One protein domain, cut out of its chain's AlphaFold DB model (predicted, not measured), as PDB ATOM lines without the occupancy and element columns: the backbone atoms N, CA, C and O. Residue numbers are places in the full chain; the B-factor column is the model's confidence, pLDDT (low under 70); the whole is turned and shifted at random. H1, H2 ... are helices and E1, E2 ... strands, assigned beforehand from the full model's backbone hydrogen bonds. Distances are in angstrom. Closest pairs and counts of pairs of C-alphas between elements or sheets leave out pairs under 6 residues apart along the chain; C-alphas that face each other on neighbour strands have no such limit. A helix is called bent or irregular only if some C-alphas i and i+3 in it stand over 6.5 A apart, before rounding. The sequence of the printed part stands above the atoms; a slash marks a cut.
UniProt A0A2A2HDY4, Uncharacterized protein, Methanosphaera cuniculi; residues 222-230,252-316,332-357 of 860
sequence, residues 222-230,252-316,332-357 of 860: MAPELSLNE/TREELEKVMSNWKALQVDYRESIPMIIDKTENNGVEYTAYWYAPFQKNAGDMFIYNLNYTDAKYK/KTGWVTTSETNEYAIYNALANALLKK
ATOM      1  N   MET A 222      22.333 -15.036  40.361       85.44
ATOM      2  CA  MET A 222      20.992 -15.493  40.715       85.44
ATOM      3  C   MET A 222      20.843 -16.980  40.385       85.44
ATOM      4  O   MET A 222      21.133 -17.405  39.264       85.44
ATOM      5  N   ALA A 223      20.396 -17.767  41.358       88.25
ATOM      6  CA  ALA A 223      20.151 -19.199  41.239       88.25
ATOM      7  C   ALA A 223      18.652 -19.511  41.379       88.25
ATOM      8  O   ALA A 223      17.947 -18.826  42.126       88.25
ATOM      9  N   PRO A 224      18.133 -20.541  40.693       88.31
ATOM     10  CA  PRO A 224      16.765 -20.973  40.890       88.31
ATOM     11  C   PRO A 224      16.665 -21.858  42.132       88.31
ATOM     12  O   PRO A 224      17.479 -22.758  42.349       88.31
ATOM     13  N   GLU A 225      15.623 -21.648  42.923       84.88
ATOM     14  CA  GLU A 225      15.175 -22.611  43.919       84.88
ATOM     15  C   GLU A 225      14.145 -23.534  43.254       84.88
ATOM     16  O   GLU A 225      13.028 -23.122  42.934       84.88
ATOM     17  N   LEU A 226      14.561 -24.777  42.998       80.94
ATOM     18  CA  LEU A 226      13.748 -25.824  42.379       80.94
ATOM     19  C   LEU A 226      13.327 -26.826  43.462       80.94
ATOM     20  O   LEU A 226      14.183 -27.457  44.084       80.94
ATOM     21  N   SER A 227      12.025 -26.983  43.693       69.88
ATOM     22  CA  SER A 227      11.486 -27.833  44.761       69.88
ATOM     23  C   SER A 227      10.588 -28.956  44.233       69.88
ATOM     24  O   SER A 227       9.999 -28.876  43.153       69.88
ATOM     25  N   LEU A 228      10.495 -30.042  45.011       63.84
ATOM     26  CA  LEU A 228       9.477 -31.075  44.819       63.84
ATOM     27  C   LEU A 228       8.164 -30.567  45.414       63.84
ATOM     28  O   LEU A 228       8.105 -30.263  46.604       63.84
ATOM     29  N   ASN A 229       7.095 -30.552  44.620       56.50
ATOM     30  CA  ASN A 229       5.745 -30.443  45.166       56.50
ATOM     31  C   ASN A 229       5.384 -31.786  45.821       56.50
ATOM     32  O   ASN A 229       4.732 -32.638  45.213       56.50
ATOM     33  N   GLU A 230       5.854 -32.012  47.050       42.50
ATOM     34  CA  GLU A 230       5.484 -33.183  47.843       42.50
ATOM     35  C   GLU A 230       4.031 -33.056  48.320       42.50
ATOM     36  O   GLU A 230       3.756 -32.562  49.411       42.50
ATOM     37  N   THR A 252       7.347 -34.968  39.511       64.25
ATOM     38  CA  THR A 252       7.955 -36.194  40.041       64.25
ATOM     39  C   THR A 252       9.459 -35.994  40.278       64.25
ATOM     40  O   THR A 252      10.079 -35.101  39.698       64.25
ATOM     41  N   ARG A 253      10.090 -36.840  41.109       69.06
ATOM     42  CA  ARG A 253      11.554 -36.801  41.315       69.06
ATOM     43  C   ARG A 253      12.326 -36.950  39.997       69.06
ATOM     44  O   ARG A 253      13.310 -36.249  39.801       69.06
ATOM     45  N   GLU A 254      11.838 -37.789  39.086       69.88
ATOM     46  CA  GLU A 254      12.423 -37.976  37.751       69.88
ATOM     47  C   GLU A 254      12.312 -36.709  36.882       69.88
ATOM     48  O   GLU A 254      13.250 -36.352  36.168       69.88
ATOM     49  N   GLU A 255      11.194 -35.983  36.957       67.62
ATOM     50  CA  GLU A 255      11.020 -34.715  36.238       67.62
ATOM     51  C   GLU A 255      11.895 -33.605  36.817       67.62
ATOM     52  O   GLU A 255      12.502 -32.859  36.052       67.62
ATOM     53  N   LEU A 256      12.023 -33.520  38.145       76.62
ATOM     54  CA  LEU A 256      12.919 -32.556  38.781       76.62
ATOM     55  C   LEU A 256      14.386 -32.829  38.418       76.62
ATOM     56  O   LEU A 256      15.106 -31.897  38.072       76.62
ATOM     57  N   GLU A 257      14.822 -34.093  38.425       76.12
ATOM     58  CA  GLU A 257      16.167 -34.480  37.975       76.12
ATOM     59  C   GLU A 257      16.415 -34.065  36.522       76.12
ATOM     60  O   GLU A 257      17.485 -33.543  36.195       76.12
ATOM     61  N   LYS A 258      15.412 -34.229  35.653       78.75
ATOM     62  CA  LYS A 258      15.487 -33.791  34.258       78.75
ATOM     63  C   LYS A 258      15.595 -32.270  34.141       78.75
ATOM     64  O   LYS A 258      16.454 -31.792  33.405       78.75
ATOM     65  N   VAL A 259      14.778 -31.512  34.875       80.69
ATOM     66  CA  VAL A 259      14.833 -30.039  34.892       80.69
ATOM     67  C   VAL A 259      16.190 -29.556  35.409       80.69
ATOM     68  O   VAL A 259      16.821 -28.717  34.772       80.69
ATOM     69  N   MET A 260      16.694 -30.131  36.506       81.19
ATOM     70  CA  MET A 260      18.010 -29.799  37.059       81.19
ATOM     71  C   MET A 260      19.146 -30.143  36.096       81.19
ATOM     72  O   MET A 260      20.076 -29.354  35.946       81.19
ATOM     73  N   SER A 261      19.089 -31.300  35.433       81.81
ATOM     74  CA  SER A 261      20.104 -31.702  34.457       81.81
ATOM     75  C   SER A 261      20.096 -30.791  33.232       81.81
ATOM     76  O   SER A 261      21.165 -30.401  32.769       81.81
ATOM     77  N   ASN A 262      18.914 -30.428  32.726       85.62
ATOM     78  CA  ASN A 262      18.771 -29.497  31.607       85.62
ATOM     79  C   ASN A 262      19.289 -28.105  31.983       85.62
ATOM     80  O   ASN A 262      20.096 -27.536  31.253       85.62
ATOM     81  N   TRP A 263      18.902 -27.592  33.155       90.25
ATOM     82  CA  TRP A 263      19.403 -26.319  33.670       90.25
ATOM     83  C   TRP A 263      20.921 -26.336  33.842       90.25
ATOM     84  O   TRP A 263      21.610 -25.426  33.392       90.25
ATOM     85  N   LYS A 264      21.475 -27.393  34.439       87.12
ATOM     86  CA  LYS A 264      22.922 -27.528  34.628       87.12
ATOM     87  C   LYS A 264      23.670 -27.604  33.296       87.12
ATOM     88  O   LYS A 264      24.764 -27.061  33.194       87.12
ATOM     89  N   ALA A 265      23.101 -28.257  32.286       87.50
ATOM     90  CA  ALA A 265      23.705 -28.380  30.962       87.50
ATOM     91  C   ALA A 265      23.608 -27.096  30.123       87.50
ATOM     92  O   ALA A 265      24.448 -26.901  29.248       87.50
ATOM     93  N   LEU A 266      22.613 -26.238  30.380       90.50
ATOM     94  CA  LEU A 266      22.433 -24.984  29.654       90.50
ATOM     95  C   LEU A 266      23.680 -24.097  29.792       90.50
ATOM     96  O   LEU A 266      24.117 -23.794  30.904       90.50
ATOM     97  N   GLN A 267      24.203 -23.650  28.657       91.69
ATOM     98  CA  GLN A 267      25.185 -22.581  28.554       91.69
ATOM     99  C   GLN A 267      24.521 -21.421  27.820       91.69
ATOM    100  O   GLN A 267      23.847 -21.653  26.819       91.69
ATOM    101  N   VAL A 268      24.676 -20.215  28.356       86.62
ATOM    102  CA  VAL A 268      24.223 -18.978  27.725       86.62
ATOM    103  C   VAL A 268      25.361 -17.979  27.814       86.62
ATOM    104  O   VAL A 268      25.765 -17.605  28.920       86.62
ATOM    105  N   ASP A 269      25.882 -17.558  26.670       82.25
ATOM    106  CA  ASP A 269      26.908 -16.522  26.618       82.25
ATOM    107  C   ASP A 269      26.264 -15.129  26.752       82.25
ATOM    108  O   ASP A 269      25.103 -14.905  26.395       82.25
ATOM    109  N   TYR A 270      27.016 -14.159  27.277       75.19
ATOM    110  CA  TYR A 270      26.532 -12.780  27.363       75.19
ATOM    111  C   TYR A 270      26.170 -12.243  25.970       75.19
ATOM    112  O   TYR A 270      26.958 -12.353  25.028       75.19
ATOM    113  N   ARG A 271      24.973 -11.652  25.852       67.69
ATOM    114  CA  ARG A 271      24.351 -11.195  24.596       67.69
ATOM    115  C   ARG A 271      24.086 -12.298  23.567       67.69
ATOM    116  O   ARG A 271      23.853 -11.998  22.397       67.69
ATOM    117  N   GLU A 272      24.049 -13.562  23.974       73.81
ATOM    118  CA  GLU A 272      23.486 -14.614  23.133       73.81
ATOM    119  C   GLU A 272      21.985 -14.363  22.916       73.81
ATOM    120  O   GLU A 272      21.263 -13.981  23.838       73.81
ATOM    121  N   SER A 273      21.499 -14.542  21.685       78.44
ATOM    122  CA  SER A 273      20.065 -14.449  21.405       78.44
ATOM    123  C   SER A 273      19.368 -15.713  21.899       78.44
ATOM    124  O   SER A 273      19.593 -16.797  21.362       78.44
ATOM    125  N   ILE A 274      18.515 -15.570  22.911       78.06
ATOM    126  CA  ILE A 274      17.795 -16.677  23.545       78.06
ATOM    127  C   ILE A 274      16.279 -16.433  23.529       78.06
ATOM    128  O   ILE A 274      15.836 -15.283  23.447       78.06
ATOM    129  N   PRO A 275      15.446 -17.483  23.616       80.31
ATOM    130  CA  PRO A 275      13.999 -17.319  23.716       80.31
ATOM    131  C   PRO A 275      13.584 -16.552  24.980       80.31
ATOM    132  O   PRO A 275      13.992 -16.899  26.088       80.31
ATOM    133  N   MET A 276      12.739 -15.531  24.821       71.25
ATOM    134  CA  MET A 276      12.164 -14.723  25.905       71.25
ATOM    135  C   MET A 276      10.780 -15.237  26.328       71.25
ATOM    136  O   MET A 276      10.519 -15.406  27.518       71.25
ATOM    137  N   ILE A 277       9.900 -15.490  25.352       72.38
ATOM    138  CA  ILE A 277       8.532 -15.982  25.574       72.38
ATOM    139  C   ILE A 277       8.446 -17.421  25.075       72.38
ATOM    140  O   ILE A 277       8.854 -17.730  23.952       72.38
ATOM    141  N   ILE A 278       7.960 -18.295  25.955       74.62
ATOM    142  CA  ILE A 278       7.980 -19.745  25.796       74.62
ATOM    143  C   ILE A 278       6.564 -20.249  26.058       74.62
ATOM    144  O   ILE A 278       6.139 -20.363  27.207       74.62
ATOM    145  N   ASP A 279       5.839 -20.556  24.987       72.50
ATOM    146  CA  ASP A 279       4.462 -21.027  25.060       72.50
ATOM    147  C   ASP A 279       4.419 -22.561  25.023       72.50
ATOM    148  O   ASP A 279       5.077 -23.220  24.208       72.50
ATOM    149  N   LYS A 280       3.638 -23.163  25.927       63.66
ATOM    150  CA  LYS A 280       3.354 -24.605  25.895       63.66
ATOM    151  C   LYS A 280       2.232 -24.864  24.893       63.66
ATOM    152  O   LYS A 280       1.102 -24.432  25.093       63.66
ATOM    153  N   THR A 281       2.534 -25.607  23.836       63.00
ATOM    154  CA  THR A 281       1.532 -26.057  22.861       63.00
ATOM    155  C   THR A 281       0.647 -27.166  23.446       63.00
ATOM    156  O   THR A 281       1.053 -27.882  24.364       63.00
ATOM    157  N   GLU A 282      -0.541 -27.372  22.866       52.00
ATOM    158  CA  GLU A 282      -1.525 -28.386  23.304       52.00
ATOM    159  C   GLU A 282      -0.976 -29.833  23.344       52.00
ATOM    160  O   GLU A 282      -1.546 -30.690  24.014       52.00
ATOM    161  N   ASN A 283       0.160 -30.108  22.685       49.97
ATOM    162  CA  ASN A 283       0.821 -31.419  22.642       49.97
ATOM    163  C   ASN A 283       2.095 -31.512  23.510       49.97
ATOM    164  O   ASN A 283       2.955 -32.349  23.232       49.97
ATOM    165  N   ASN A 284       2.260 -30.666  24.535       54.94
ATOM    166  CA  ASN A 284       3.484 -30.594  25.358       54.94
ATOM    167  C   ASN A 284       4.763 -30.197  24.577       54.94
ATOM    168  O   ASN A 284       5.872 -30.329  25.095       54.94
ATOM    169  N   GLY A 285       4.628 -29.705  23.342       55.22
ATOM    170  CA  GLY A 285       5.713 -29.069  22.591       55.22
ATOM    171  C   GLY A 285       5.912 -27.618  23.030       55.22
ATOM    172  O   GLY A 285       4.992 -27.007  23.576       55.22
ATOM    173  N   VAL A 286       7.095 -27.068  22.779       66.38
ATOM    174  CA  VAL A 286       7.453 -25.691  23.135       66.38
ATOM    175  C   VAL A 286       7.454 -24.826  21.877       66.38
ATOM    176  O   VAL A 286       8.047 -25.223  20.873       66.38
ATOM    177  N   GLU A 287       6.808 -23.664  21.930       72.06
ATOM    178  CA  GLU A 287       6.857 -22.642  20.882       72.06
ATOM    179  C   GLU A 287       7.566 -21.386  21.407       72.06
ATOM    180  O   GLU A 287       7.284 -20.911  22.506       72.06
ATOM    181  N   TYR A 288       8.517 -20.866  20.629       75.56
ATOM    182  CA  TYR A 288       9.278 -19.660  20.962       75.56
ATOM    183  C   TYR A 288       8.720 -18.482  20.171       75.56
ATOM    184  O   TYR A 288       8.922 -18.396  18.958       75.56
ATOM    185  N   THR A 289       8.013 -17.580  20.847       65.12
ATOM    186  CA  THR A 289       7.270 -16.487  20.196       65.12
ATOM    187  C   THR A 289       8.013 -15.151  20.223       65.12
ATOM    188  O   THR A 289       7.734 -14.277  19.402       65.12
ATOM    189  N   ALA A 290       9.012 -15.003  21.097       67.38
ATOM    190  CA  ALA A 290       9.906 -13.847  21.135       67.38
ATOM    191  C   ALA A 290      11.307 -14.244  21.615       67.38
ATOM    192  O   ALA A 290      11.454 -15.193  22.385       67.38
ATOM    193  N   TYR A 291      12.320 -13.489  21.190       71.31
ATOM    194  CA  TYR A 291      13.723 -13.661  21.571       71.31
ATOM    195  C   TYR A 291      14.260 -12.359  22.162       71.31
ATOM    196  O   TYR A 291      13.790 -11.275  21.816       71.31
ATOM    197  N   TRP A 292      15.264 -12.470  23.021       69.81
ATOM    198  CA  TRP A 292      16.007 -11.336  23.562       69.81
ATOM    199  C   TRP A 292      17.488 -11.683  23.677       69.81
ATOM    200  O   TRP A 292      17.871 -12.852  23.629       69.81
ATOM    201  N   TYR A 293      18.330 -10.662  23.793       62.91
ATOM    202  CA  TYR A 293      19.746 -10.854  24.074       62.91
ATOM    203  C   TYR A 293      19.940 -11.076  25.571       62.91
ATOM    204  O   TYR A 293      19.541 -10.241  26.382       62.91
ATOM    205  N   ALA A 294      20.547 -12.205  25.923       70.56
ATOM    206  CA  ALA A 294      20.811 -12.609  27.291       70.56
ATOM    207  C   ALA A 294      21.637 -11.536  28.036       70.56
ATOM    208  O   ALA A 294      22.781 -11.277  27.654       70.56
ATOM    209  N   PRO A 295      21.105 -10.918  29.110       71.44
ATOM    210  CA  PRO A 295      21.807  -9.841  29.815       71.44
ATOM    211  C   PRO A 295      22.922 -10.335  30.751       71.44
ATOM    212  O   PRO A 295      23.697  -9.530  31.254       71.44
ATOM    213  N   PHE A 296      23.013 -11.644  30.998       83.62
ATOM    214  CA  PHE A 296      23.950 -12.262  31.936       83.62
ATOM    215  C   PHE A 296      24.564 -13.519  31.317       83.62
ATOM    216  O   PHE A 296      24.070 -14.028  30.314       83.62
ATOM    217  N   GLN A 297      25.656 -14.014  31.891       85.31
ATOM    218  CA  GLN A 297      26.263 -15.265  31.444       85.31
ATOM    219  C   GLN A 297      25.809 -16.425  32.332       85.31
ATOM    220  O   GLN A 297      25.554 -16.262  33.529       85.31
ATOM    221  N   LYS A 298      25.744 -17.617  31.742       90.56
ATOM    222  CA  LYS A 298      25.610 -18.896  32.434       90.56
ATOM    223  C   LYS A 298      26.566 -19.907  31.809       90.56
ATOM    224  O   LYS A 298      26.409 -20.248  30.640       90.56
ATOM    225  N   ASN A 299      27.497 -20.462  32.582       85.44
ATOM    226  CA  ASN A 299      28.328 -21.555  32.075       85.44
ATOM    227  C   ASN A 299      27.618 -22.905  32.203       85.44
ATOM    228  O   ASN A 299      26.806 -23.134  33.109       85.44
ATOM    229  N   ALA A 300      27.983 -23.839  31.326       85.88
ATOM    230  CA  ALA A 300      27.635 -25.240  31.510       85.88
ATOM    231  C   ALA A 300      28.253 -25.768  32.816       85.88
ATOM    232  O   ALA A 300      29.441 -25.590  33.079       85.88
ATOM    233  N   GLY A 301      27.450 -26.453  33.625       79.50
ATOM    234  CA  GLY A 301      27.834 -26.970  34.937       79.50
ATOM    235  C   GLY A 301      27.412 -26.080  36.107       79.50
ATOM    236  O   GLY A 301      27.162 -26.624  37.188       79.50
ATOM    237  N   ASP A 302      27.254 -24.773  35.882       83.25
ATOM    238  CA  ASP A 302      26.843 -23.813  36.907       83.25
ATOM    239  C   ASP A 302      25.332 -23.865  37.148       83.25
ATOM    240  O   ASP A 302      24.530 -24.084  36.234       83.25
ATOM    241  N   MET A 303      24.940 -23.631  38.403       86.00
ATOM    242  CA  MET A 303      23.535 -23.592  38.829       86.00
ATOM    243  C   MET A 303      22.972 -22.168  38.925       86.00
ATOM    244  O   MET A 303      21.816 -22.010  39.305       86.00
ATOM    245  N   PHE A 304      23.747 -21.149  38.566       87.56
ATOM    246  CA  PHE A 304      23.374 -19.738  38.643       87.56
ATOM    247  C   PHE A 304      23.735 -19.008  37.345       87.56
ATOM    248  O   PHE A 304      24.581 -19.469  36.580       87.56
ATOM    249  N   ILE A 305      23.093 -17.865  37.115       87.12
ATOM    250  CA  ILE A 305      23.530 -16.864  36.132       87.12
ATOM    251  C   ILE A 305      24.334 -15.785  36.856       87.12
ATOM    252  O   ILE A 305      24.077 -15.543  38.038       87.12
ATOM    253  N   TYR A 306      25.272 -15.123  36.184       82.88
ATOM    254  CA  TYR A 306      26.109 -14.097  36.808       82.88
ATOM    255  C   TYR A 306      26.373 -12.898  35.894       82.88
ATOM    256  O   TYR A 306      26.383 -12.997  34.664       82.88
ATOM    257  N   ASN A 307      26.577 -11.742  36.524       74.88
ATOM    258  CA  ASN A 307      26.851 -10.483  35.846       74.88
ATOM    259  C   ASN A 307      28.361 -10.288  35.618       74.88
ATOM    260  O   ASN A 307      29.112 -10.100  36.572       74.88
ATOM    261  N   LEU A 308      28.791 -10.298  34.352       65.31
ATOM    262  CA  LEU A 308      30.183 -10.056  33.944       65.31
ATOM    263  C   LEU A 308      30.634  -8.602  34.127       65.31
ATOM    264  O   LEU A 308      31.818  -8.352  34.322       65.31
ATOM    265  N   ASN A 309      29.705  -7.647  34.057       52.59
ATOM    266  CA  ASN A 309      30.015  -6.216  34.020       52.59
ATOM    267  C   ASN A 309      30.213  -5.613  35.423       52.59
ATOM    268  O   ASN A 309      30.500  -4.426  35.549       52.59
ATOM    269  N   TYR A 310      30.038  -6.408  36.484       54.81
ATOM    270  CA  TYR A 310      30.047  -5.950  37.877       54.81
ATOM    271  C   TYR A 310      30.994  -6.798  38.742       54.81
ATOM    272  O   TYR A 310      30.592  -7.434  39.720       54.81
ATOM    273  N   THR A 311      32.280  -6.826  38.377       42.06
ATOM    274  CA  THR A 311      33.323  -7.591  39.091       42.06
ATOM    275  C   THR A 311      33.811  -6.925  40.383       42.06
ATOM    276  O   THR A 311      34.351  -7.609  41.248       42.06
ATOM    277  N   ASP A 312      33.575  -5.619  40.552       39.47
ATOM    278  CA  ASP A 312      34.238  -4.785  41.569       39.47
ATOM    279  C   ASP A 312      33.332  -4.357  42.740       39.47
ATOM    280  O   ASP A 312      33.633  -3.382  43.434       39.47
ATOM    281  N   ALA A 313      32.228  -5.067  43.009       39.97
ATOM    282  CA  ALA A 313      31.441  -4.802  44.214       39.97
ATOM    283  C   ALA A 313      32.298  -5.103  45.460       39.97
ATOM    284  O   ALA A 313      32.530  -6.254  45.838       39.97
ATOM    285  N   LYS A 314      32.825  -4.044  46.084       38.06
ATOM    286  CA  LYS A 314      33.614  -4.105  47.317       38.06
ATOM    287  C   LYS A 314      32.686  -4.359  48.499       38.06
ATOM    288  O   LYS A 314      32.440  -3.461  49.300       38.06
ATOM    289  N   TYR A 315      32.213  -5.594  48.640       46.00
ATOM    290  CA  TYR A 315      31.443  -5.991  49.812       46.00
ATOM    291  C   TYR A 315      32.288  -5.785  51.072       46.00
ATOM    292  O   TYR A 315      33.335  -6.412  51.257       46.00
ATOM    293  N   LYS A 316      31.826  -4.903  51.961       38.31
ATOM    294  CA  LYS A 316      32.546  -4.535  53.191       38.31
ATOM    295  C   LYS A 316      32.746  -5.710  54.152       38.31
ATOM    296  O   LYS A 316      33.583  -5.612  55.050       38.31
ATOM    297  N   LYS A 332      27.970 -13.370  45.924       69.94
ATOM    298  CA  LYS A 332      26.676 -13.209  46.603       69.94
ATOM    299  C   LYS A 332      25.554 -13.567  45.621       69.94
ATOM    300  O   LYS A 332      25.233 -12.794  44.716       69.94
ATOM    301  N   THR A 333      25.005 -14.765  45.799       77.81
ATOM    302  CA  THR A 333      24.007 -15.367  44.910       77.81
ATOM    303  C   THR A 333      22.624 -15.250  45.534       77.81
ATOM    304  O   THR A 333      22.404 -15.734  46.646       77.81
ATOM    305  N   GLY A 334      21.707 -14.586  44.836       80.94
ATOM    306  CA  GLY A 334      20.297 -14.535  45.209       80.94
ATOM    307  C   GLY A 334      19.566 -15.793  44.749       80.94
ATOM    308  O   GLY A 334      20.037 -16.503  43.859       80.94
ATOM    309  N   TRP A 335      18.412 -16.067  45.348       82.25
ATOM    310  CA  TRP A 335      17.597 -17.236  45.023       82.25
ATOM    311  C   TRP A 335      16.223 -16.799  44.522       82.25
ATOM    312  O   TRP A 335      15.590 -15.929  45.120       82.25
ATOM    313  N   VAL A 336      15.766 -17.403  43.426       83.06
ATOM    314  CA  VAL A 336      14.428 -17.185  42.865       83.06
ATOM    315  C   VAL A 336      13.682 -18.506  42.864       83.06
ATOM    316  O   VAL A 336      14.044 -19.429  42.137       83.06
ATOM    317  N   THR A 337      12.613 -18.591  43.647       80.25
ATOM    318  CA  THR A 337      11.687 -19.720  43.581       80.25
ATOM    319  C   THR A 337      10.974 -19.709  42.232       80.25
ATOM    320  O   THR A 337      10.337 -18.720  41.865       80.25
ATOM    321  N   THR A 338      11.085 -20.799  41.473       74.25
ATOM    322  CA  THR A 338      10.455 -20.921  40.152       74.25
ATOM    323  C   THR A 338       9.791 -22.280  39.974       74.25
ATOM    324  O   THR A 338      10.298 -23.302  40.428       74.25
ATOM    325  N   SER A 339       8.637 -22.281  39.303       74.06
ATOM    326  CA  SER A 339       7.925 -23.501  38.891       74.06
ATOM    327  C   SER A 339       8.160 -23.851  37.418       74.06
ATOM    328  O   SER A 339       7.580 -24.805  36.896       74.06
ATOM    329  N   GLU A 340       9.013 -23.076  36.743       79.38
ATOM    330  CA  GLU A 340       9.333 -23.279  35.339       79.38
ATOM    331  C   GLU A 340      10.126 -24.569  35.131       79.38
ATOM    332  O   GLU A 340      11.053 -24.892  35.870       79.38
ATOM    333  N   THR A 341       9.766 -25.309  34.084       77.88
ATOM    334  CA  THR A 341      10.416 -26.582  33.729       77.88
ATOM    335  C   THR A 341      11.341 -26.455  32.521       77.88
ATOM    336  O   THR A 341      12.089 -27.385  32.230       77.88
ATOM    337  N   ASN A 342      11.257 -25.347  31.778       84.81
ATOM    338  CA  ASN A 342      12.118 -25.075  30.631       84.81
ATOM    339  C   ASN A 342      13.330 -24.241  31.062       84.81
ATOM    340  O   ASN A 342      13.189 -23.239  31.760       84.81
ATOM    341  N   GLU A 343      14.514 -24.633  30.606       86.06
ATOM    342  CA  GLU A 343      15.789 -24.022  30.967       86.06
ATOM    343  C   GLU A 343      15.896 -22.531  30.589       86.06
ATOM    344  O   GLU A 343      16.432 -21.752  31.375       86.06
ATOM    345  N   TYR A 344      15.317 -22.093  29.465       85.00
ATOM    346  CA  TYR A 344      15.293 -20.677  29.076       85.00
ATOM    347  C   TYR A 344      14.238 -19.876  29.854       85.00
ATOM    348  O   TYR A 344      14.460 -18.709  30.166       85.00
ATOM    349  N   ALA A 345      13.123 -20.497  30.253       82.69
ATOM    350  CA  ALA A 345      12.131 -19.848  31.117       82.69
ATOM    351  C   ALA A 345      12.708 -19.585  32.517       82.69
ATOM    352  O   ALA A 345      12.569 -18.488  33.061       82.69
ATOM    353  N   ILE A 346      13.435 -20.570  33.061       83.25
ATOM    354  CA  ILE A 346      14.205 -20.431  34.302       83.25
ATOM    355  C   ILE A 346      15.240 -19.310  34.151       83.25
ATOM    356  O   ILE A 346      15.304 -18.427  35.006       83.25
ATOM    357  N   TYR A 347      15.999 -19.296  33.049       89.81
ATOM    358  CA  TYR A 347      16.961 -18.232  32.761       89.81
ATOM    359  C   TYR A 347      16.302 -16.840  32.794       89.81
ATOM    360  O   TYR A 347      16.792 -15.941  33.478       89.81
ATOM    361  N   ASN A 348      15.168 -16.659  32.111       81.62
ATOM    362  CA  ASN A 348      14.488 -15.365  32.013       81.62
ATOM    363  C   ASN A 348      13.948 -14.883  33.365       81.62
ATOM    364  O   ASN A 348      14.027 -13.691  33.670       81.62
ATOM    365  N   ALA A 349      13.431 -15.791  34.196       79.31
ATOM    366  CA  ALA A 349      12.994 -15.462  35.552       79.31
ATOM    367  C   ALA A 349      14.164 -14.960  36.414       79.31
ATOM    368  O   ALA A 349      14.056 -13.929  37.080       79.31
ATOM    369  N   LEU A 350      15.305 -15.652  36.344       85.00
ATOM    370  CA  LEU A 350      16.520 -15.277  37.063       85.00
ATOM    371  C   LEU A 350      17.099 -13.954  36.562       85.00
ATOM    372  O   LEU A 350      17.469 -13.110  37.374       85.00
ATOM    373  N   ALA A 351      17.140 -13.743  35.246       82.31
ATOM    374  CA  ALA A 351      17.668 -12.526  34.641       82.31
ATOM    375  C   ALA A 351      16.817 -11.299  34.998       82.31
ATOM    376  O   ALA A 351      17.348 -10.275  35.418       82.31
ATOM    377  N   ASN A 352      15.491 -11.406  34.936       78.31
ATOM    378  CA  ASN A 352      14.611 -10.313  35.353       78.31
ATOM    379  C   ASN A 352      14.725  -9.996  36.849       78.31
ATOM    380  O   ASN A 352      14.614  -8.835  37.239       78.31
ATOM    381  N   ALA A 353      14.945 -11.008  37.691       78.44
ATOM    382  CA  ALA A 353      15.190 -10.795  39.112       78.44
ATOM    383  C   ALA A 353      16.554 -10.134  39.357       78.44
ATOM    384  O   ALA A 353      16.644  -9.206  40.153       78.44
ATOM    385  N   LEU A 354      17.604 -10.585  38.664       78.94
ATOM    386  CA  LEU A 354      18.956 -10.059  38.827       78.94
ATOM    387  C   LEU A 354      19.061  -8.611  38.337       78.94
ATOM    388  O   LEU A 354      19.606  -7.792  39.063       78.94
ATOM    389  N   LEU A 355      18.448  -8.255  37.201       72.12
ATOM    390  CA  LEU A 355      18.401  -6.873  36.688       72.12
ATOM    391  C   LEU A 355      17.879  -5.854  37.714       72.12
ATOM    392  O   LEU A 355      18.333  -4.716  37.736       72.12
ATOM    393  N   LYS A 356      16.942  -6.264  38.574       67.12
ATOM    394  CA  LYS A 356      16.360  -5.408  39.622       67.12
ATOM    395  C   LYS A 356      17.221  -5.306  40.878       67.12
ATOM    396  O   LYS A 356      16.920  -4.514  41.758       67.12
ATOM    397  N   LYS A 357      18.236  -6.162  41.000       72.44
ATOM    398  CA  LYS A 357      19.022  -6.348  42.224       72.44
ATOM    399  C   LYS A 357      20.528  -6.258  41.994       72.44
ATOM    400  O   LYS A 357      21.308  -6.604  42.875       72.44
TER     401      LYS A 357
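Overview. This is residues 222 to 230, 252 to 316 and 332 to 357 of the 860 residues of an uncharacterized protein of Methanosphaera cuniculi (UniProt A0A2A2HDY4). One helix, H2, lies in the middle between two small two-stranded sheets: the parallel pair E1 and E4 packs on one side of it, and strand E2 of the long, bent hairpin E2 and E3 packs on another. A second helix, H1, meets the first part of H2 at a steep angle, and residues 309 to 316 stick out as a loose tail. The printed part has 100 residues, with two named helices and four named strands in the order E1, H1, E2, E3, E4, H2; the class is mixed, with 51 residues in named elements. The whole is compact, with a radius of gyration of the C-alphas of 14.2 A, and spans 49 by 32 by 23 A, only just elongated.

Along the chain. Find C-alpha 222 at (20.992, -15.493, 40.715); there strand E1 begins, residues 222 to 225. After a cut, look for helix H1 at residues 253 to 265, 18.0 A long, starting from C-alpha 253 at (11.554, -36.801, 41.315). Strand E2, residues 273 to 280, is 20.1 A long and bends by 55 degrees at residue 277. Strand E3, residues 286 to 293, is 19.3 A long and bends by 70 degrees at residue 289. Beyond the second cut come strand E4, residues 333 to 337, 13.1 A long, and helix H2, residues 343 to 355, 18.3 A long, which ends at C-alpha 355 at (18.401, -6.873, 36.688).

Arrangement. Start at E1, whose neighbour E4 is parallel to it at 37 degrees; look for N 223 and O 334, 2.8 A apart. The closest C-alphas of E1 and H2 are those of Met 222 and Leu 350, 5.8 A apart. H1 touches H2 with residues 259 to 263 alone, at a steep tilt of 64 degrees, the same way; their closest C-alphas are those of Trp 263 and Glu 343, 5.1 A apart. E2 and E3 form an antiparallel hairpin at 152 degrees, with N 276 and O 290 at 2.8 A and N 287 and O 279 at 2.9 A. The closest C-alphas of E2 and H2 are those of Pro 275 and Tyr 344, 6.5 A apart, while E3 and H2 are apart. In H1 and H2 every O i to N i+4 pair is within hydrogen-bond range.

Size, cuts and confidence. The two farthest C-alphas, those of Asn 283 and Lys 316, are 51.6 A apart. Residues 231 to 251 are not printed, with 8.7 A between C-alphas 230 and 252; residues 317 to 331 are not printed either, with 12.4 A between C-alphas 316 and 332. Of the links that are printed whole, E2 to E3 and E4 to H2 are tight and H1 to E2 is short. Residues 294 to 316 hold no named element. The mean pLDDT of the printed part is 73.8, and 31 residues are under 70, among them residues 227 to 230, 280 to 286 and 308 to 316.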